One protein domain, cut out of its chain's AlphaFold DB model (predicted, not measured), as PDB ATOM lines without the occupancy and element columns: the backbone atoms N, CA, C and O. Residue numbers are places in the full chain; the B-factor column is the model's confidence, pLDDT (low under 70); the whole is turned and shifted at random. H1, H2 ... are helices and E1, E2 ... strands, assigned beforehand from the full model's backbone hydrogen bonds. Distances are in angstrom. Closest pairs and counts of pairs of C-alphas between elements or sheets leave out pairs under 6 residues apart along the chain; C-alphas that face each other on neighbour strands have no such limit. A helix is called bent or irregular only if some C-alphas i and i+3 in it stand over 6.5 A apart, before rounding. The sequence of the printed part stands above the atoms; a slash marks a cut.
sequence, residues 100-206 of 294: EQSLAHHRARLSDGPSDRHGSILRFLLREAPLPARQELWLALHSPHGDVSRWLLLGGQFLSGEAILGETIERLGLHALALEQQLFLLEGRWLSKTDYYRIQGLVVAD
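What this domain is: This is residues 100 to 206 of the 294 residues of an uncharacterized protein of Planctomycetes bacterium (UniProt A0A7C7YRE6). Helix H4 runs through the middle of this domain; H2 and H3 run beside it, the three making a triangle, and H1 packs on H2, apart from H3 and H4. At the other end of the longest axis a small strand hairpin, E1 and E2, packs on residues 152 to 159 of H4 with the short helices H5, H6 and H7 round it, and strand E3 lies beyond H7. The printed part has 107 residues, with seven named helices and three named strands in the order H1 H2 H3 H4 H5 H6 E1 E2 H7 E3; the one sheet is E1 - E2, antiparallel, and the class is mostly helix. It is compact, with a radius of gyration of the C-alphas of 14.4 A, and spans 41 by 34 by 26 A.

How they stand to each other: Start with H1, residues 100 to 112, and H2, residues 118 to 128, a helical hairpin: they touch, closest at the C-alphas of Leu 110 and His 118, 6.0 A apart, at a shallow tilt of 13 degrees, opposite ways. Go on to H3, residues 131 to 140, which only just touches H2, with 3 pairs of C-alphas within 8 A, the closest being Leu 126 and Arg 134 at 6.1 A. H3 is irregular: C-alphas 132 and 135 are 7.1 A apart. H4, residues 148 to 159, is the hub, touching four helices. With H2 and H3 it makes an up and down bundle, each helix running against the one before it. H4 touches H2, running the same way at a shallow tilt of 19 degrees, with C-alphas of Arg 123 and Leu 154 closest at 6.7 A. H4 only just touches H3, with 3 pairs of C-alphas within 8 A, the closest Trp 138 and Gly 155 at 6.8 A. H5, residues 163 to 171, and H4 touch only at the corner, and only just, with 3 pairs, the closest Leu 159 and Leu 165 at 6.3 A. H6, residues 175 to 180, touches residues 149 to 153 of H4, about perpendicular at 87 degrees; the closest C-alphas are Ser 149 and Leu 177, 6.7 A. Next look at the hairpin of E1, residues 183 to 186, and E2, residues 189 to 192: N 184 and O 191 are 2.9 A apart and N 191 and O 184 2.8 A, both within hydrogen-bond range. The closest C-alphas of H4 and E2 are Gly 156 and Ser 192, 4.8 A, and those of H5 and E2 are Gly 166 and Trp 190, 5.6 A. H7, residues 193 to 199, follows E2 directly and is near H4; its closest C-alpha to E1 is Lys 193, 5.8 A from Leu 183. E3, residues 202 to 205, pairs with no named strand; the closest C-alphas of H7 and E3 are those of Tyr 197 and Val 203, 6.3 A apart. Every O i to N i+4 pair is within range in H1, H2, H4, H5, H6 and H7; in H3, 4 of 6 are.

Where its parts are: Find C-alpha 100 at (430.676, 354.718, 676.203); from there H1 runs 18.5 A to C-alpha 112. H2 is 15.3 A long and H3 14.9 A. H4 begins at C-alpha 148, (412.231, 338.060, 675.222), and runs 15.4 A. H5 measures 12.1 A, H6 8.8 A, E1 9.8 A, E2 10.0 A and H7 9.9 A. E3, 9.5 A, ends at C-alpha 205, (428.102, 313.973, 682.166).

The domain as a whole: The two C-alphas farthest apart are those of Gln 101 and Asp 206, 43.5 A. The printed part has no cut and no long link; the link from H3 to H4, 7 residues, is short and the others are tight. Residues 111 to 116, of which 111 and 112 belong to H1, stand free. Mean pLDDT of the printed part is 90.7; residues 144 to 145 are under 70.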
ATOM      1  N   GLU A 100     431.859 354.021 676.700       90.81
ATOM      2  CA  GLU A 100     430.676 354.718 676.203       90.81
ATOM      3  C   GLU A 100     430.674 354.800 674.671       90.81
ATOM      4  O   GLU A 100     429.630 354.619 674.049       90.81
ATOM      5  N   GLN A 101     431.845 354.999 674.055       90.06
ATOM      6  CA  GLN A 101     431.999 354.977 672.597       90.06
ATOM      7  C   GLN A 101     431.743 353.578 672.033       90.06
ATOM      8  O   GLN A 101     431.009 353.434 671.056       90.06
ATOM      9  N   SER A 102     432.305 352.547 672.671       91.88
ATOM     10  CA  SER A 102     432.073 351.146 672.294       91.88
ATOM     11  C   SER A 102     430.593 350.767 672.423       91.88
ATOM     12  O   SER A 102     430.008 350.212 671.493       91.88
ATOM     13  N   LEU A 103     429.956 351.142 673.535       92.69
ATOM     14  CA  LEU A 103     428.534 350.932 673.779       92.69
ATOM     15  C   LEU A 103     427.678 351.621 672.711       92.69
ATOM     16  O   LEU A 103     426.789 350.986 672.150       92.69
ATOM     17  N   ALA A 104     427.939 352.897 672.417       91.69
ATOM     18  CA  ALA A 104     427.186 353.650 671.415       91.69
ATOM     19  C   ALA A 104     427.308 353.020 670.020       91.69
ATOM     20  O   ALA A 104     426.296 352.812 669.351       91.69
ATOM     21  N   HIS A 105     428.527 352.649 669.621       91.81
ATOM     22  CA  HIS A 105     428.791 351.997 668.343       91.81
ATOM     23  C   HIS A 105     428.013 350.682 668.197       91.81
ATOM     24  O   HIS A 105     427.260 350.502 667.242       91.81
ATOM     25  N   HIS A 106     428.135 349.771 669.166       91.88
ATOM     26  CA  HIS A 106     427.475 348.465 669.081       91.88
ATOM     27  C   HIS A 106     425.957 348.542 669.287       91.88
ATOM     28  O   HIS A 106     425.238 347.707 668.748       91.88
ATOM     29  N   ARG A 107     425.436 349.556 669.994       90.69
ATOM     30  CA  ARG A 107     423.984 349.807 670.048       90.69
ATOM     31  C   ARG A 107     423.424 350.256 668.704       90.69
ATOM     32  O   ARG A 107     422.374 349.754 668.326       90.69
ATOM     33  N   ALA A 108     424.121 351.122 667.966       88.75
ATOM     34  CA  ALA A 108     423.701 351.492 666.611       88.75
ATOM     35  C   ALA A 108     423.618 350.255 665.697       88.75
ATOM     36  O   ALA A 108     422.649 350.071 664.965       88.75
ATOM     37  N   ARG A 109     424.567 349.320 665.844       89.50
ATOM     38  CA  ARG A 109     424.558 348.041 665.113       89.50
ATOM     39  C   ARG A 109     423.373 347.127 665.451       89.50
ATOM     40  O   ARG A 109     423.047 346.276 664.636       89.50
ATOM     41  N   LEU A 110     422.724 347.281 666.609       87.06
ATOM     42  CA  LEU A 110     421.488 346.549 666.942       87.06
ATOM     43  C   LEU A 110     420.242 347.145 666.271       87.06
ATOM     44  O   LEU A 110     419.225 346.465 666.175       87.06
ATOM     45  N   SER A 111     420.294 348.415 665.867       80.12
ATOM     46  CA  SER A 111     419.197 349.085 665.160       80.12
ATOM     47  C   SER A 111     419.296 348.880 663.651       80.12
ATOM     48  O   SER A 111     418.285 348.601 663.013       80.12
ATOM     49  N   ASP A 112     420.515 348.960 663.111       76.75
ATOM     50  CA  ASP A 112     420.754 349.028 661.664       76.75
ATOM     51  C   ASP A 112     421.357 347.736 661.079       76.75
ATOM     52  O   ASP A 112     421.504 347.603 659.863       76.75
ATOM     53  N   GLY A 113     421.760 346.792 661.935       70.44
ATOM     54  CA  GLY A 113     422.482 345.580 661.550       70.44
ATOM     55  C   GLY A 113     421.598 344.353 661.297       70.44
ATOM     56  O   GLY A 113     420.390 344.361 661.537       70.44
ATOM     57  N   PRO A 114     422.202 343.256 660.807       73.25
ATOM     58  CA  PRO A 114     421.488 342.013 660.570       73.25
ATOM     59  C   PRO A 114     421.157 341.303 661.899       73.25
ATOM     60  O   PRO A 114     421.969 341.223 662.828       73.25
ATOM     61  N   SER A 115     419.931 340.779 661.988       76.19
ATOM     62  CA  SER A 115     419.338 340.253 663.229       76.19
ATOM     63  C   SER A 115     420.008 338.982 663.767       76.19
ATOM     64  O   SER A 115     419.907 338.672 664.959       76.19
ATOM     65  N   ASP A 116     420.735 338.258 662.917       79.50
ATOM     66  CA  ASP A 116     421.504 337.058 663.257       79.50
ATOM     67  C   ASP A 116     422.661 337.360 664.223       79.50
ATOM     68  O   ASP A 116     423.010 336.522 665.060       79.50
ATOM     69  N   ARG A 117     423.202 338.584 664.191       85.31
ATOM     70  CA  ARG A 117     424.325 339.015 665.041       85.31
ATOM     71  C   ARG A 117     423.904 339.616 666.376       85.31
ATOM     72  O   ARG A 117     424.722 339.703 667.294       85.31
ATOM     73  N   HIS A 118     422.629 339.977 666.530       88.31
ATOM     74  CA  HIS A 118     422.132 340.679 667.718       88.31
ATOM     75  C   HIS A 118     422.435 339.920 669.012       88.31
ATOM     76  O   HIS A 118     422.820 340.525 670.006       88.31
ATOM     77  N   GLY A 119     422.318 338.588 669.004       88.62
ATOM     78  CA  GLY A 119     422.620 337.778 670.187       88.62
ATOM     79  C   GLY A 119     424.073 337.910 670.652       88.62
ATOM     80  O   GLY A 119     424.319 338.081 671.846       88.62
ATOM     81  N   SER A 120     425.026 337.882 669.718       91.00
ATOM     82  CA  SER A 120     426.451 338.058 670.019       91.00
ATOM     83  C   SER A 120     426.751 339.474 670.512       91.00
ATOM     84  O   SER A 120     427.437 339.632 671.521       91.00
ATOM     85  N   ILE A 121     426.166 340.495 669.877       92.69
ATOM     86  CA  ILE A 121     426.347 341.897 670.279       92.69
ATOM     87  C   ILE A 121     425.794 342.143 671.690       92.69
ATOM     88  O   ILE A 121     426.484 342.707 672.538       92.69
ATOM     89  N   LEU A 122     424.572 341.688 671.985       92.81
ATOM     90  CA  LEU A 122     423.957 341.847 673.307       92.81
ATOM     91  C   LEU A 122     424.775 341.149 674.406       92.81
ATOM     92  O   LEU A 122     424.984 341.712 675.483       92.81
ATOM     93  N   ARG A 123     425.280 339.941 674.124       93.62
ATOM     94  CA  ARG A 123     426.154 339.194 675.038       93.62
ATOM     95  C   ARG A 123     427.467 339.927 675.299       93.62
ATOM     96  O   ARG A 123     427.873 340.024 676.456       93.62
ATOM     97  N   PHE A 124     428.101 340.455 674.251       94.31
ATOM     98  CA  PHE A 124     429.297 341.285 674.372       94.31
ATOM     99  C   PHE A 124     429.025 342.498 675.265       94.31
ATOM    100  O   PHE A 124     429.730 342.704 676.250       94.31
ATOM    101  N   LEU A 125     427.966 343.258 674.977       94.44
ATOM    102  CA  LEU A 125     427.633 344.470 675.722       94.44
ATOM    103  C   LEU A 125     427.465 344.195 677.223       94.44
ATOM    104  O   LEU A 125     428.019 344.923 678.044       94.44
ATOM    105  N   LEU A 126     426.767 343.121 677.597       94.75
ATOM    106  CA  LEU A 126     426.573 342.757 679.003       94.75
ATOM    107  C   LEU A 126     427.844 342.232 679.677       94.75
ATOM    108  O   LEU A 126     428.108 342.581 680.834       94.75
ATOM    109  N   ARG A 127     428.651 341.433 678.968       92.50
ATOM    110  CA  ARG A 127     429.942 340.959 679.483       92.50
ATOM    111  C   ARG A 127     430.869 342.129 679.775       92.50
ATOM    112  O   ARG A 127     431.461 342.196 680.853       92.50
ATOM    113  N   GLU A 128     430.974 343.048 678.823       90.88
ATOM    114  CA  GLU A 128     431.942 344.133 678.876       90.88
ATOM    115  C   GLU A 128     431.502 345.312 679.745       90.88
ATOM    116  O   GLU A 128     432.367 346.077 680.195       90.88
ATOM    117  N   ALA A 129     430.202 345.424 680.038       90.50
ATOM    118  CA  ALA A 129     429.634 346.465 680.882       90.50
ATOM    119  C   ALA A 129     430.273 346.525 682.278       90.50
ATOM    120  O   ALA A 129     430.609 345.491 682.872       90.50
ATOM    121  N   PRO A 130     430.445 347.737 682.841       86.19
ATOM    122  CA  PRO A 130     430.811 347.897 684.242       86.19
ATOM    123  C   PRO A 130     429.828 347.180 685.158       86.19
ATOM    124  O   PRO A 130     428.627 347.297 684.951       86.19
ATOM    125  N   LEU A 131     430.338 346.488 686.185       83.31
ATOM    126  CA  LEU A 131     429.500 345.756 687.145       83.31
ATOM    127  C   LEU A 131     428.337 346.607 687.689       83.31
ATOM    128  O   LEU A 131     427.213 346.119 687.621       83.31
ATOM    129  N   PRO A 132     428.540 347.878 688.109       83.19
ATOM    130  CA  PRO A 132     427.433 348.700 688.606       83.19
ATOM    131  C   PRO A 132     426.374 349.020 687.540       83.19
ATOM    132  O   PRO A 132     425.195 349.085 687.848       83.19
ATOM    133  N   ALA A 133     426.782 349.182 686.278       88.06
ATOM    134  CA  ALA A 133     425.902 349.590 685.179       88.06
ATOM    135  C   ALA A 133     425.282 348.402 684.420       88.06
ATOM    136  O   ALA A 133     424.470 348.587 683.515       88.06
ATOM    137  N   ARG A 134     425.684 347.164 684.734       92.44
ATOM    138  CA  ARG A 134     425.268 345.977 683.977       92.44
ATOM    139  C   ARG A 134     423.772 345.699 684.113       92.44
ATOM    140  O   ARG A 134     423.141 345.327 683.128       92.44
ATOM    141  N   GLN A 135     423.219 345.890 685.310       94.25
ATOM    142  CA  GLN A 135     421.794 345.689 685.582       94.25
ATOM    143  C   GLN A 135     420.939 346.685 684.786       94.25
ATOM    144  O   GLN A 135     420.025 346.286 684.066       94.25
ATOM    145  N   GLU A 136     421.300 347.969 684.848       94.00
ATOM    146  CA  GLU A 136     420.647 349.039 684.088       94.00
ATOM    147  C   GLU A 136     420.730 348.786 682.580       94.00
ATOM    148  O   GLU A 136     419.733 348.920 681.870       94.00
ATOM    149  N   LEU A 137     421.898 348.358 682.091       94.62
ATOM    150  CA  LEU A 137     422.076 348.017 680.686       94.62
ATOM    151  C   LEU A 137     421.180 346.848 680.270       94.62
ATOM    152  O   LEU A 137     420.534 346.934 679.233       94.62
ATOM    153  N   TRP A 138     421.107 345.775 681.059       95.56
ATOM    154  CA  TRP A 138     420.240 344.634 680.754       95.56
ATOM    155  C   TRP A 138     418.769 345.044 680.639       95.56
ATOM    156  O   TRP A 138     418.116 344.680 679.661       95.56
ATOM    157  N   LEU A 139     418.271 345.855 681.573       94.12
ATOM    158  CA  LEU A 139     416.913 346.400 681.503       94.12
ATOM    159  C   LEU A 139     416.717 347.268 680.253       94.12
ATOM    160  O   LEU A 139     415.719 347.120 679.555       94.12
ATOM    161  N   ALA A 140     417.686 348.127 679.928       92.06
ATOM    162  CA  ALA A 140     417.630 349.011 678.763       92.06
ATOM    163  C   ALA A 140     417.759 348.284 677.411       92.06
ATOM    164  O   ALA A 140     417.510 348.887 676.366       92.06
ATOM    165  N   LEU A 141     418.191 347.019 677.413       90.06
ATOM    166  CA  LEU A 141     418.244 346.154 676.234       90.06
ATOM    167  C   LEU A 141     416.961 345.329 676.049       90.06
ATOM    168  O   LEU A 141     416.822 344.655 675.028       90.06
ATOM    169  N   HIS A 142     416.022 345.377 676.998       88.38
ATOM    170  CA  HIS A 142     414.710 344.769 676.826       88.38
ATOM    171  C   HIS A 142     413.929 345.511 675.735       88.38
ATOM    172  O   HIS A 142     413.700 346.717 675.829       88.38
ATOM    173  N   SER A 143     413.483 344.779 674.717       77.81
ATOM    174  CA  SER A 143     412.578 345.295 673.692       77.81
ATOM    175  C   SER A 143     411.250 344.541 673.776       77.81
ATOM    176  O   SER A 143     411.263 343.320 673.617       77.81
ATOM    177  N   PRO A 144     410.106 345.226 673.969       65.06
ATOM    178  CA  PRO A 144     408.783 344.593 673.994       65.06
ATOM    179  C   PRO A 144     408.426 343.835 672.707       65.06
ATOM    180  O   PRO A 144     407.605 342.926 672.732       65.06
ATOM    181  N   HIS A 145     409.043 344.210 671.584       63.44
ATOM    182  CA  HIS A 145     408.883 343.557 670.281       63.44
ATOM    183  C   HIS A 145     410.079 342.662 669.916       63.44
ATOM    184  O   HIS A 145     410.181 342.188 668.787       63.44
ATOM    185  N   GLY A 146     411.018 342.481 670.848       76.25
ATOM    186  CA  GLY A 146     412.210 341.665 670.673       76.25
ATOM    187  C   GLY A 146     412.035 340.227 671.157       76.25
ATOM    188  O   GLY A 146     411.004 339.827 671.691       76.25
ATOM    189  N   ASP A 147     413.099 339.445 670.987       86.69
ATOM    190  CA  ASP A 147     413.209 338.076 671.488       86.69
ATOM    191  C   ASP A 147     413.393 338.088 673.021       86.69
ATOM    192  O   ASP A 147     414.514 338.165 673.539       86.69
ATOM    193  N   VAL A 148     412.268 338.057 673.748       90.62
ATOM    194  CA  VAL A 148     412.231 338.060 675.222       90.62
ATOM    195  C   VAL A 148     412.969 336.847 675.794       90.62
ATOM    196  O   VAL A 148     413.673 336.984 676.793       90.62
ATOM    197  N   SER A 149     412.885 335.683 675.143       91.25
ATOM    198  CA  SER A 149     413.588 334.462 675.556       91.25
ATOM    199  C   SER A 149     415.096 334.676 675.590       91.25
ATOM    200  O   SER A 149     415.757 334.387 676.588       91.25
ATOM    201  N   ARG A 150     415.654 335.257 674.526       89.06
ATOM    202  CA  ARG A 150     417.086 335.561 674.446       89.06
ATOM    203  C   ARG A 150     417.514 336.621 675.451       89.06
ATOM    204  O   ARG A 150     418.569 336.482 676.067       89.06
ATOM    205  N   TRP A 151     416.713 337.668 675.629       92.62
ATOM    206  CA  TRP A 151     416.981 338.691 676.640       92.62
ATOM    207  C   TRP A 151     416.989 338.107 678.062       92.62
ATOM    208  O   TRP A 151     417.860 338.440 678.872       92.62
ATOM    209  N   LEU A 152     416.075 337.181 678.346       94.31
ATOM    210  CA  LEU A 152     415.985 336.500 679.629       94.31
ATOM    211  C   LEU A 152     417.161 335.539 679.853       94.31
ATOM    212  O   LEU A 152     417.745 335.532 680.935       94.31
ATOM    213  N   LEU A 153     417.578 334.806 678.817       93.00
ATOM    214  CA  LEU A 153     418.774 333.958 678.849       93.00
ATOM    215  C   LEU A 153     420.039 334.772 679.170       93.00
ATOM    216  O   LEU A 153     420.874 334.338 679.964       93.00
ATOM    217  N   LEU A 154     420.169 335.970 678.592       93.69
ATOM    218  CA  LEU A 154     421.257 336.898 678.909       93.69
ATOM    219  C   LEU A 154     421.192 337.384 680.363       93.69
ATOM    220  O   LEU A 154     422.224 337.439 681.030       93.69
ATOM    221  N   GLY A 155     419.991 337.686 680.861       95.12
ATOM    222  CA  GLY A 155     419.765 338.004 682.273       95.12
ATOM    223  C   GLY A 155     420.250 336.875 683.175       95.12
ATOM    224  O   GLY A 155     421.065 337.102 684.062       95.12
ATOM    225  N   GLY A 156     419.870 335.635 682.870       95.31
ATOM    226  CA  GLY A 156     420.379 334.453 683.556       95.31
ATOM    227  C   GLY A 156     421.898 334.330 683.517       95.31
ATOM    228  O   GLY A 156     422.518 334.088 684.540       95.31
ATOM    229  N   GLN A 157     422.523 334.523 682.357       93.88
ATOM    230  CA  GLN A 157     423.973 334.379 682.213       93.88
ATOM    231  C   GLN A 157     424.766 335.395 683.053       93.88
ATOM    232  O   GLN A 157     425.852 335.074 683.534       93.88
ATOM    233  N   PHE A 158     424.264 336.625 683.186       94.62
ATOM    234  CA  PHE A 158     425.043 337.741 683.728       94.62
ATOM    235  C   PHE A 158     424.546 338.295 685.066       94.62
ATOM    236  O   PHE A 158     425.310 338.999 685.728       94.62
ATOM    237  N   LEU A 159     423.299 338.002 685.438       95.75
ATOM    238  CA  LEU A 159     422.596 338.485 686.632       95.75
ATOM    239  C   LEU A 159     422.006 337.322 687.450       95.75
ATOM    240  O   LEU A 159     421.055 337.498 688.207       95.75
ATOM    241  N   SER A 160     422.542 336.113 687.278       96.38
ATOM    242  CA  SER A 160     422.150 334.935 688.052       96.38
ATOM    243  C   SER A 160     422.230 335.198 689.555       96.38
ATOM    244  O   SER A 160     423.279 335.578 690.072       96.38
ATOM    245  N   GLY A 161     421.126 334.975 690.261       95.00
ATOM    246  CA  GLY A 161     421.027 335.159 691.706       95.00
ATOM    247  C   GLY A 161     420.856 336.610 692.164       95.00
ATOM    248  O   GLY A 161     420.674 336.832 693.361       95.00
ATOM    249  N   GLU A 162     420.885 337.580 691.249       95.38
ATOM    250  CA  GLU A 162     420.650 338.992 691.555       95.38
ATOM    251  C   GLU A 162     419.152 339.269 691.740       95.38
ATOM    252  O   GLU A 162     418.313 338.756 690.994       95.38
ATOM    253  N   ALA A 163     418.811 340.135 692.699       94.94
ATOM    254  CA  ALA A 163     417.419 340.479 693.008       94.94
ATOM    255  C   ALA A 163     416.672 341.034 691.784       94.94
ATOM    256  O   ALA A 163     415.551 340.617 691.496       94.94
ATOM    257  N   ILE A 164     417.339 341.888 690.998       95.12
ATOM    258  CA  ILE A 164     416.741 342.541 689.827       95.12
ATOM    259  C   ILE A 164     416.232 341.552 688.771       95.12
ATOM    260  O   ILE A 164     415.243 341.835 688.094       95.12
ATOM    261  N   LEU A 165     416.884 340.391 688.624       96.12
ATOM    262  CA  LEU A 165     416.448 339.353 687.694       96.12
ATOM    263  C   LEU A 165     415.108 338.771 688.157       96.12
ATOM    264  O   LEU A 165     414.175 338.680 687.360       96.12
ATOM    265  N   GLY A 166     415.001 338.439 689.447       95.69
ATOM    266  CA  GLY A 166     413.778 337.896 690.034       95.69
ATOM    267  C   GLY A 166     412.625 338.892 690.031       95.69
ATOM    268  O   GLY A 166     411.572 338.590 689.477       95.69
ATOM    269  N   GLU A 167     412.860 340.110 690.518       95.88
ATOM    270  CA  GLU A 167     411.863 341.188 690.515       95.88
ATOM    271  C   GLU A 167     411.327 341.465 689.107       95.88
ATOM    272  O   GLU A 167     410.138 341.716 688.908       95.88
ATOM    273  N   THR A 168     412.197 341.400 688.096       95.50
ATOM    274  CA  THR A 168     411.793 341.637 686.710       95.50
ATOM    275  C   THR A 168     410.988 340.471 686.136       95.50
ATOM    276  O   THR A 168     409.992 340.722 685.457       95.50
ATOM    277  N   ILE A 169     411.372 339.218 686.413       95.75
ATOM    278  CA  ILE A 169     410.598 338.029 686.016       95.75
ATOM    279  C   ILE A 169     409.201 338.074 686.637       95.75
ATOM    280  O   ILE A 169     408.216 337.823 685.942       95.75
ATOM    281  N   GLU A 170     409.111 338.435 687.917       94.94
ATOM    282  CA  GLU A 170     407.846 338.553 688.640       94.94
ATOM    283  C   GLU A 170     406.976 339.673 688.074       94.94
ATOM    284  O   GLU A 170     405.843 339.426 687.657       94.94
ATOM    285  N   ARG A 171     407.530 340.886 687.969       95.25
ATOM    286  CA  ARG A 171     406.829 342.071 687.456       95.25
ATOM    287  C   ARG A 171     406.285 341.874 686.043       95.25
ATOM    288  O   ARG A 171     405.216 342.388 685.731       95.25
ATOM    289  N   LEU A 172     407.028 341.180 685.180       93.69
ATOM    290  CA  LEU A 172     406.642 340.940 683.786       93.69
ATOM    291  C   LEU A 172     405.882 339.617 683.583       93.69
ATOM    292  O   LEU A 172     405.486 339.317 682.460       93.69
ATOM    293  N   GLY A 173     405.679 338.817 684.635       94.75
ATOM    294  CA  GLY A 173     404.965 337.541 684.547       94.75
ATOM    295  C   GLY A 173     405.688 336.463 683.726       94.75
ATOM    296  O   GLY A 173     405.039 335.602 683.141       94.75
ATOM    297  N   LEU A 174     407.025 336.470 683.681       95.00
ATOM    298  CA  LEU A 174     407.835 335.638 682.772       95.00
ATOM    299  C   LEU A 174     408.243 334.270 683.347       95.00
ATOM    300  O   LEU A 174     409.182 333.653 682.853       95.00
ATOM    301  N   HIS A 175     407.561 333.771 684.379       95.56
ATOM    302  CA  HIS A 175     407.944 332.549 685.104       95.56
ATOM    303  C   HIS A 175     408.083 331.316 684.200       95.56
ATOM    304  O   HIS A 175     409.092 330.616 684.256       95.56
ATOM    305  N   ALA A 176     407.081 331.057 683.355       95.12
ATOM    306  CA  ALA A 176     407.103 329.916 682.440       95.12
ATOM    307  C   ALA A 176     408.270 330.028 681.448       95.12
ATOM    308  O   ALA A 176     409.041 329.086 681.282       95.12
ATOM    309  N   LEU A 177     408.464 331.222 680.883       95.31
ATOM    310  CA  LEU A 177     409.549 331.493 679.946       95.31
ATOM    311  C   LEU A 177     410.927 331.360 680.608       95.31
ATOM    312  O   LEU A 177     411.856 330.838 680.001       95.31
ATOM    313  N   ALA A 178     411.069 331.793 681.862       95.25
ATOM    314  CA  ALA A 178     412.304 331.645 682.628       95.25
ATOM    315  C   ALA A 178     412.694 330.170 682.778       95.25
ATOM    316  O   ALA A 178     413.844 329.811 682.520       95.25
ATOM    317  N   LEU A 179     411.727 329.308 683.109       95.44
ATOM    318  CA  LEU A 179     411.938 327.862 683.195       95.44
ATOM    319  C   LEU A 179     412.302 327.254 681.832       95.44
ATOM    320  O   LEU A 179     413.234 326.453 681.750       95.44
ATOM    321  N   GLU A 180     411.631 327.666 680.751       95.12
ATOM    322  CA  GLU A 180     411.966 327.240 679.382       95.12
ATOM    323  C   GLU A 180     413.399 327.628 678.988       95.12
ATOM    324  O   GLU A 180     414.101 326.853 678.335       95.12
ATOM    325  N   GLN A 181     413.869 328.794 679.441       94.56
ATOM    326  CA  GLN A 181     415.249 329.258 679.259       94.56
ATOM    327  C   GLN A 181     416.236 328.682 680.290       94.56
ATOM    328  O   GLN A 181     417.369 329.154 680.394       94.56
ATOM    329  N   GLN A 182     415.847 327.630 681.017       94.50
ATOM    330  CA  GLN A 182     416.689 326.917 681.986       94.50
ATOM    331  C   GLN A 182     417.183 327.814 683.130       94.50
ATOM    332  O   GLN A 182     418.315 327.670 683.604       94.50
ATOM    333  N   LEU A 183     416.332 328.740 683.571       96.31
ATOM    334  CA  LEU A 183     416.490 329.443 684.837       96.31
ATOM    335  C   LEU A 183     415.709 328.709 685.919       96.31
ATOM    336  O   LEU A 183     414.612 328.215 685.671       96.31
ATOM    337  N   PHE A 184     416.265 328.645 687.123       95.50
ATOM    338  CA  PHE A 184     415.692 327.887 688.232       95.50
ATOM    339  C   PHE A 184     415.533 328.775 689.459       95.50
ATOM    340  O   PHE A 184     416.441 329.530 689.798       95.50
ATOM    341  N   LEU A 185     414.392 328.665 690.137       94.44
ATOM    342  CA  LEU A 185     414.137 329.366 691.391       94.44
ATOM    343  C   LEU A 185     414.668 328.533 692.565       94.44
ATOM    344  O   LEU A 185     414.237 327.398 692.768       94.44
ATOM    345  N   LEU A 186     415.583 329.102 693.346       94.00
ATOM    346  CA  LEU A 186     416.115 328.507 694.571       94.00
ATOM    347  C   LEU A 186     416.164 329.580 695.658       94.00
ATOM    348  O   LEU A 186     416.761 330.632 695.450       94.00
ATOM    349  N   GLU A 187     415.514 329.328 696.797       91.19
ATOM    350  CA  GLU A 187     415.498 330.250 697.950       91.19
ATOM    351  C   GLU A 187     415.090 331.693 697.580       91.19
ATOM    352  O   GLU A 187     415.666 332.671 698.052       91.19
ATOM    353  N   GLY A 188     414.107 331.837 696.683       90.12
ATOM    354  CA  GLY A 188     413.627 333.145 696.220       90.12
ATOM    355  C   GLY A 188     414.545 333.851 695.214       90.12
ATOM    356  O   GLY A 188     414.298 335.002 694.872       90.12
ATOM    357  N   ARG A 189     415.599 333.189 694.717       95.31
ATOM    358  CA  ARG A 189     416.514 333.736 693.706       95.31
ATOM    359  C   ARG A 189     416.461 332.931 692.417       95.31
ATOM    360  O   ARG A 189     416.521 331.703 692.437       95.31
ATOM    361  N   TRP A 190     416.389 333.631 691.291       97.12
ATOM    362  CA  TRP A 190     416.473 333.014 689.971       97.12
ATOM    363  C   TRP A 190     417.926 332.808 689.568       97.12
ATOM    364  O   TRP A 190     418.712 333.752 689.534       97.12
ATOM    365  N   LEU A 191     418.274 331.570 689.250       96.81
ATOM    366  CA  LEU A 191     419.627 331.139 688.940       96.81
ATOM    367  C   LEU A 191     419.714 330.639 687.506       96.81
ATOM    368  O   LEU A 191     418.821 329.946 687.022       96.81
ATOM    369  N   SER A 192     420.837 330.921 686.853       96.31
ATOM    370  CA  SER A 192     421.225 330.222 685.632       96.31
ATOM    371  C   SER A 192     421.342 328.719 685.897       96.31
ATOM    372  O   SER A 192     421.695 328.299 687.001       96.31
ATOM    373  N   LYS A 193     421.134 327.891 684.870       93.62
ATOM    374  CA  LYS A 193     421.406 326.449 684.942       93.62
ATOM    375  C   LYS A 193     422.779 326.122 685.520       93.62
ATOM    376  O   LYS A 193     422.894 325.218 686.339       93.62
ATOM    377  N   THR A 194     423.811 326.845 685.094       91.81
ATOM    378  CA  THR A 194     425.188 326.613 685.541       91.81
ATOM    379  C   THR A 194     425.335 326.872 687.036       91.81
ATOM    380  O   THR A 194     425.929 326.057 687.741       91.81
ATOM    381  N   ASP A 195     424.771 327.970 687.540       93.94
ATOM    382  CA  ASP A 195     424.862 328.305 688.964       93.94
ATOM    383  C   ASP A 195     423.979 327.402 689.816       93.94
ATOM    384  O   ASP A 195     424.421 326.957 690.872       93.94
ATOM    385  N   TYR A 196     422.776 327.077 689.334       94.25
ATOM    386  CA  TYR A 196     421.885 326.117 689.974       94.25
ATOM    387  C   TYR A 196     422.565 324.752 690.108       94.25
ATOM    388  O   TYR A 196     422.628 324.204 691.205       94.25
ATOM    389  N   TYR A 197     423.156 324.235 689.027       93.44
ATOM    390  CA  TYR A 197     423.890 322.971 689.062       93.44
ATOM    391  C   TYR A 197     425.076 323.033 690.010       93.44
ATOM    392  O   TYR A 197     425.219 322.150 690.844       93.44
ATOM    393  N   ARG A 198     425.876 324.099 689.967       90.44
ATOM    394  CA  ARG A 198     426.999 324.262 690.894       90.44
ATOM    395  C   ARG A 198     426.548 324.247 692.359       90.44
ATOM    396  O   ARG A 198     427.179 323.571 693.162       90.44
ATOM    397  N   ILE A 199     425.484 324.977 692.705       90.94
ATOM    398  CA  ILE A 199     424.965 325.054 694.081       90.94
ATOM    399  C   ILE A 199     424.412 323.701 694.537       90.94
ATOM    400  O   ILE A 199     424.658 323.285 695.662       90.94
ATOM    401  N   GLN A 200     423.715 322.996 693.648       89.31
ATOM    402  CA  GLN A 200     423.145 321.676 693.923       89.31
ATOM    403  C   GLN A 200     424.168 320.535 693.804       89.31
ATOM    404  O   GLN A 200     423.800 319.370 693.911       89.31
ATOM    405  N   GLY A 201     425.446 320.837 693.541       88.25
ATOM    406  CA  GLY A 201     426.477 319.821 693.345       88.25
ATOM    407  C   GLY A 201     426.224 318.922 692.133       88.25
ATOM    408  O   GLY A 201     426.633 317.768 692.144       88.25
ATOM    409  N   LEU A 202     425.562 319.426 691.093       90.38
ATOM    410  CA  LEU A 202     425.221 318.712 689.864       90.38
ATOM    411  C   LEU A 202     426.194 319.043 688.728       90.38
ATOM    412  O   LEU A 202     426.723 320.149 688.621       90.38
ATOM    413  N   VAL A 203     426.382 318.087 687.824       88.75
ATOM    414  CA  VAL A 203     427.158 318.234 686.587       88.75
ATOM    415  C   VAL A 203     426.452 317.532 685.434       88.75
ATOM    416  O   VAL A 203     425.659 316.615 685.637       88.75
ATOM    417  N   VAL A 204     426.743 317.957 684.205       86.44
ATOM    418  CA  VAL A 204     426.298 317.243 683.004       86.44
ATOM    419  C   VAL A 204     427.424 316.321 682.551       86.44
ATOM    420  O   VAL A 204     428.471 316.801 682.120       86.44
ATOM    421  N   ALA A 205     427.201 315.014 682.645       81.31
ATOM    422  CA  ALA A 205     428.102 313.973 682.166       81.31
ATOM    423  C   ALA A 205     427.361 313.126 681.126       81.31
ATOM    424  O   ALA A 205     426.232 312.701 681.365       81.31
ATOM    425  N   ASP A 206     427.954 312.951 679.942       82.12
ATOM    426  CA  ASP A 206     427.360 312.202 678.822       82.12
ATOM    427  C   ASP A 206     425.908 312.605 678.498       82.12
ATOM    428  O   ASP A 206     425.029 311.780 678.250       82.12
TER     429      ASP A 206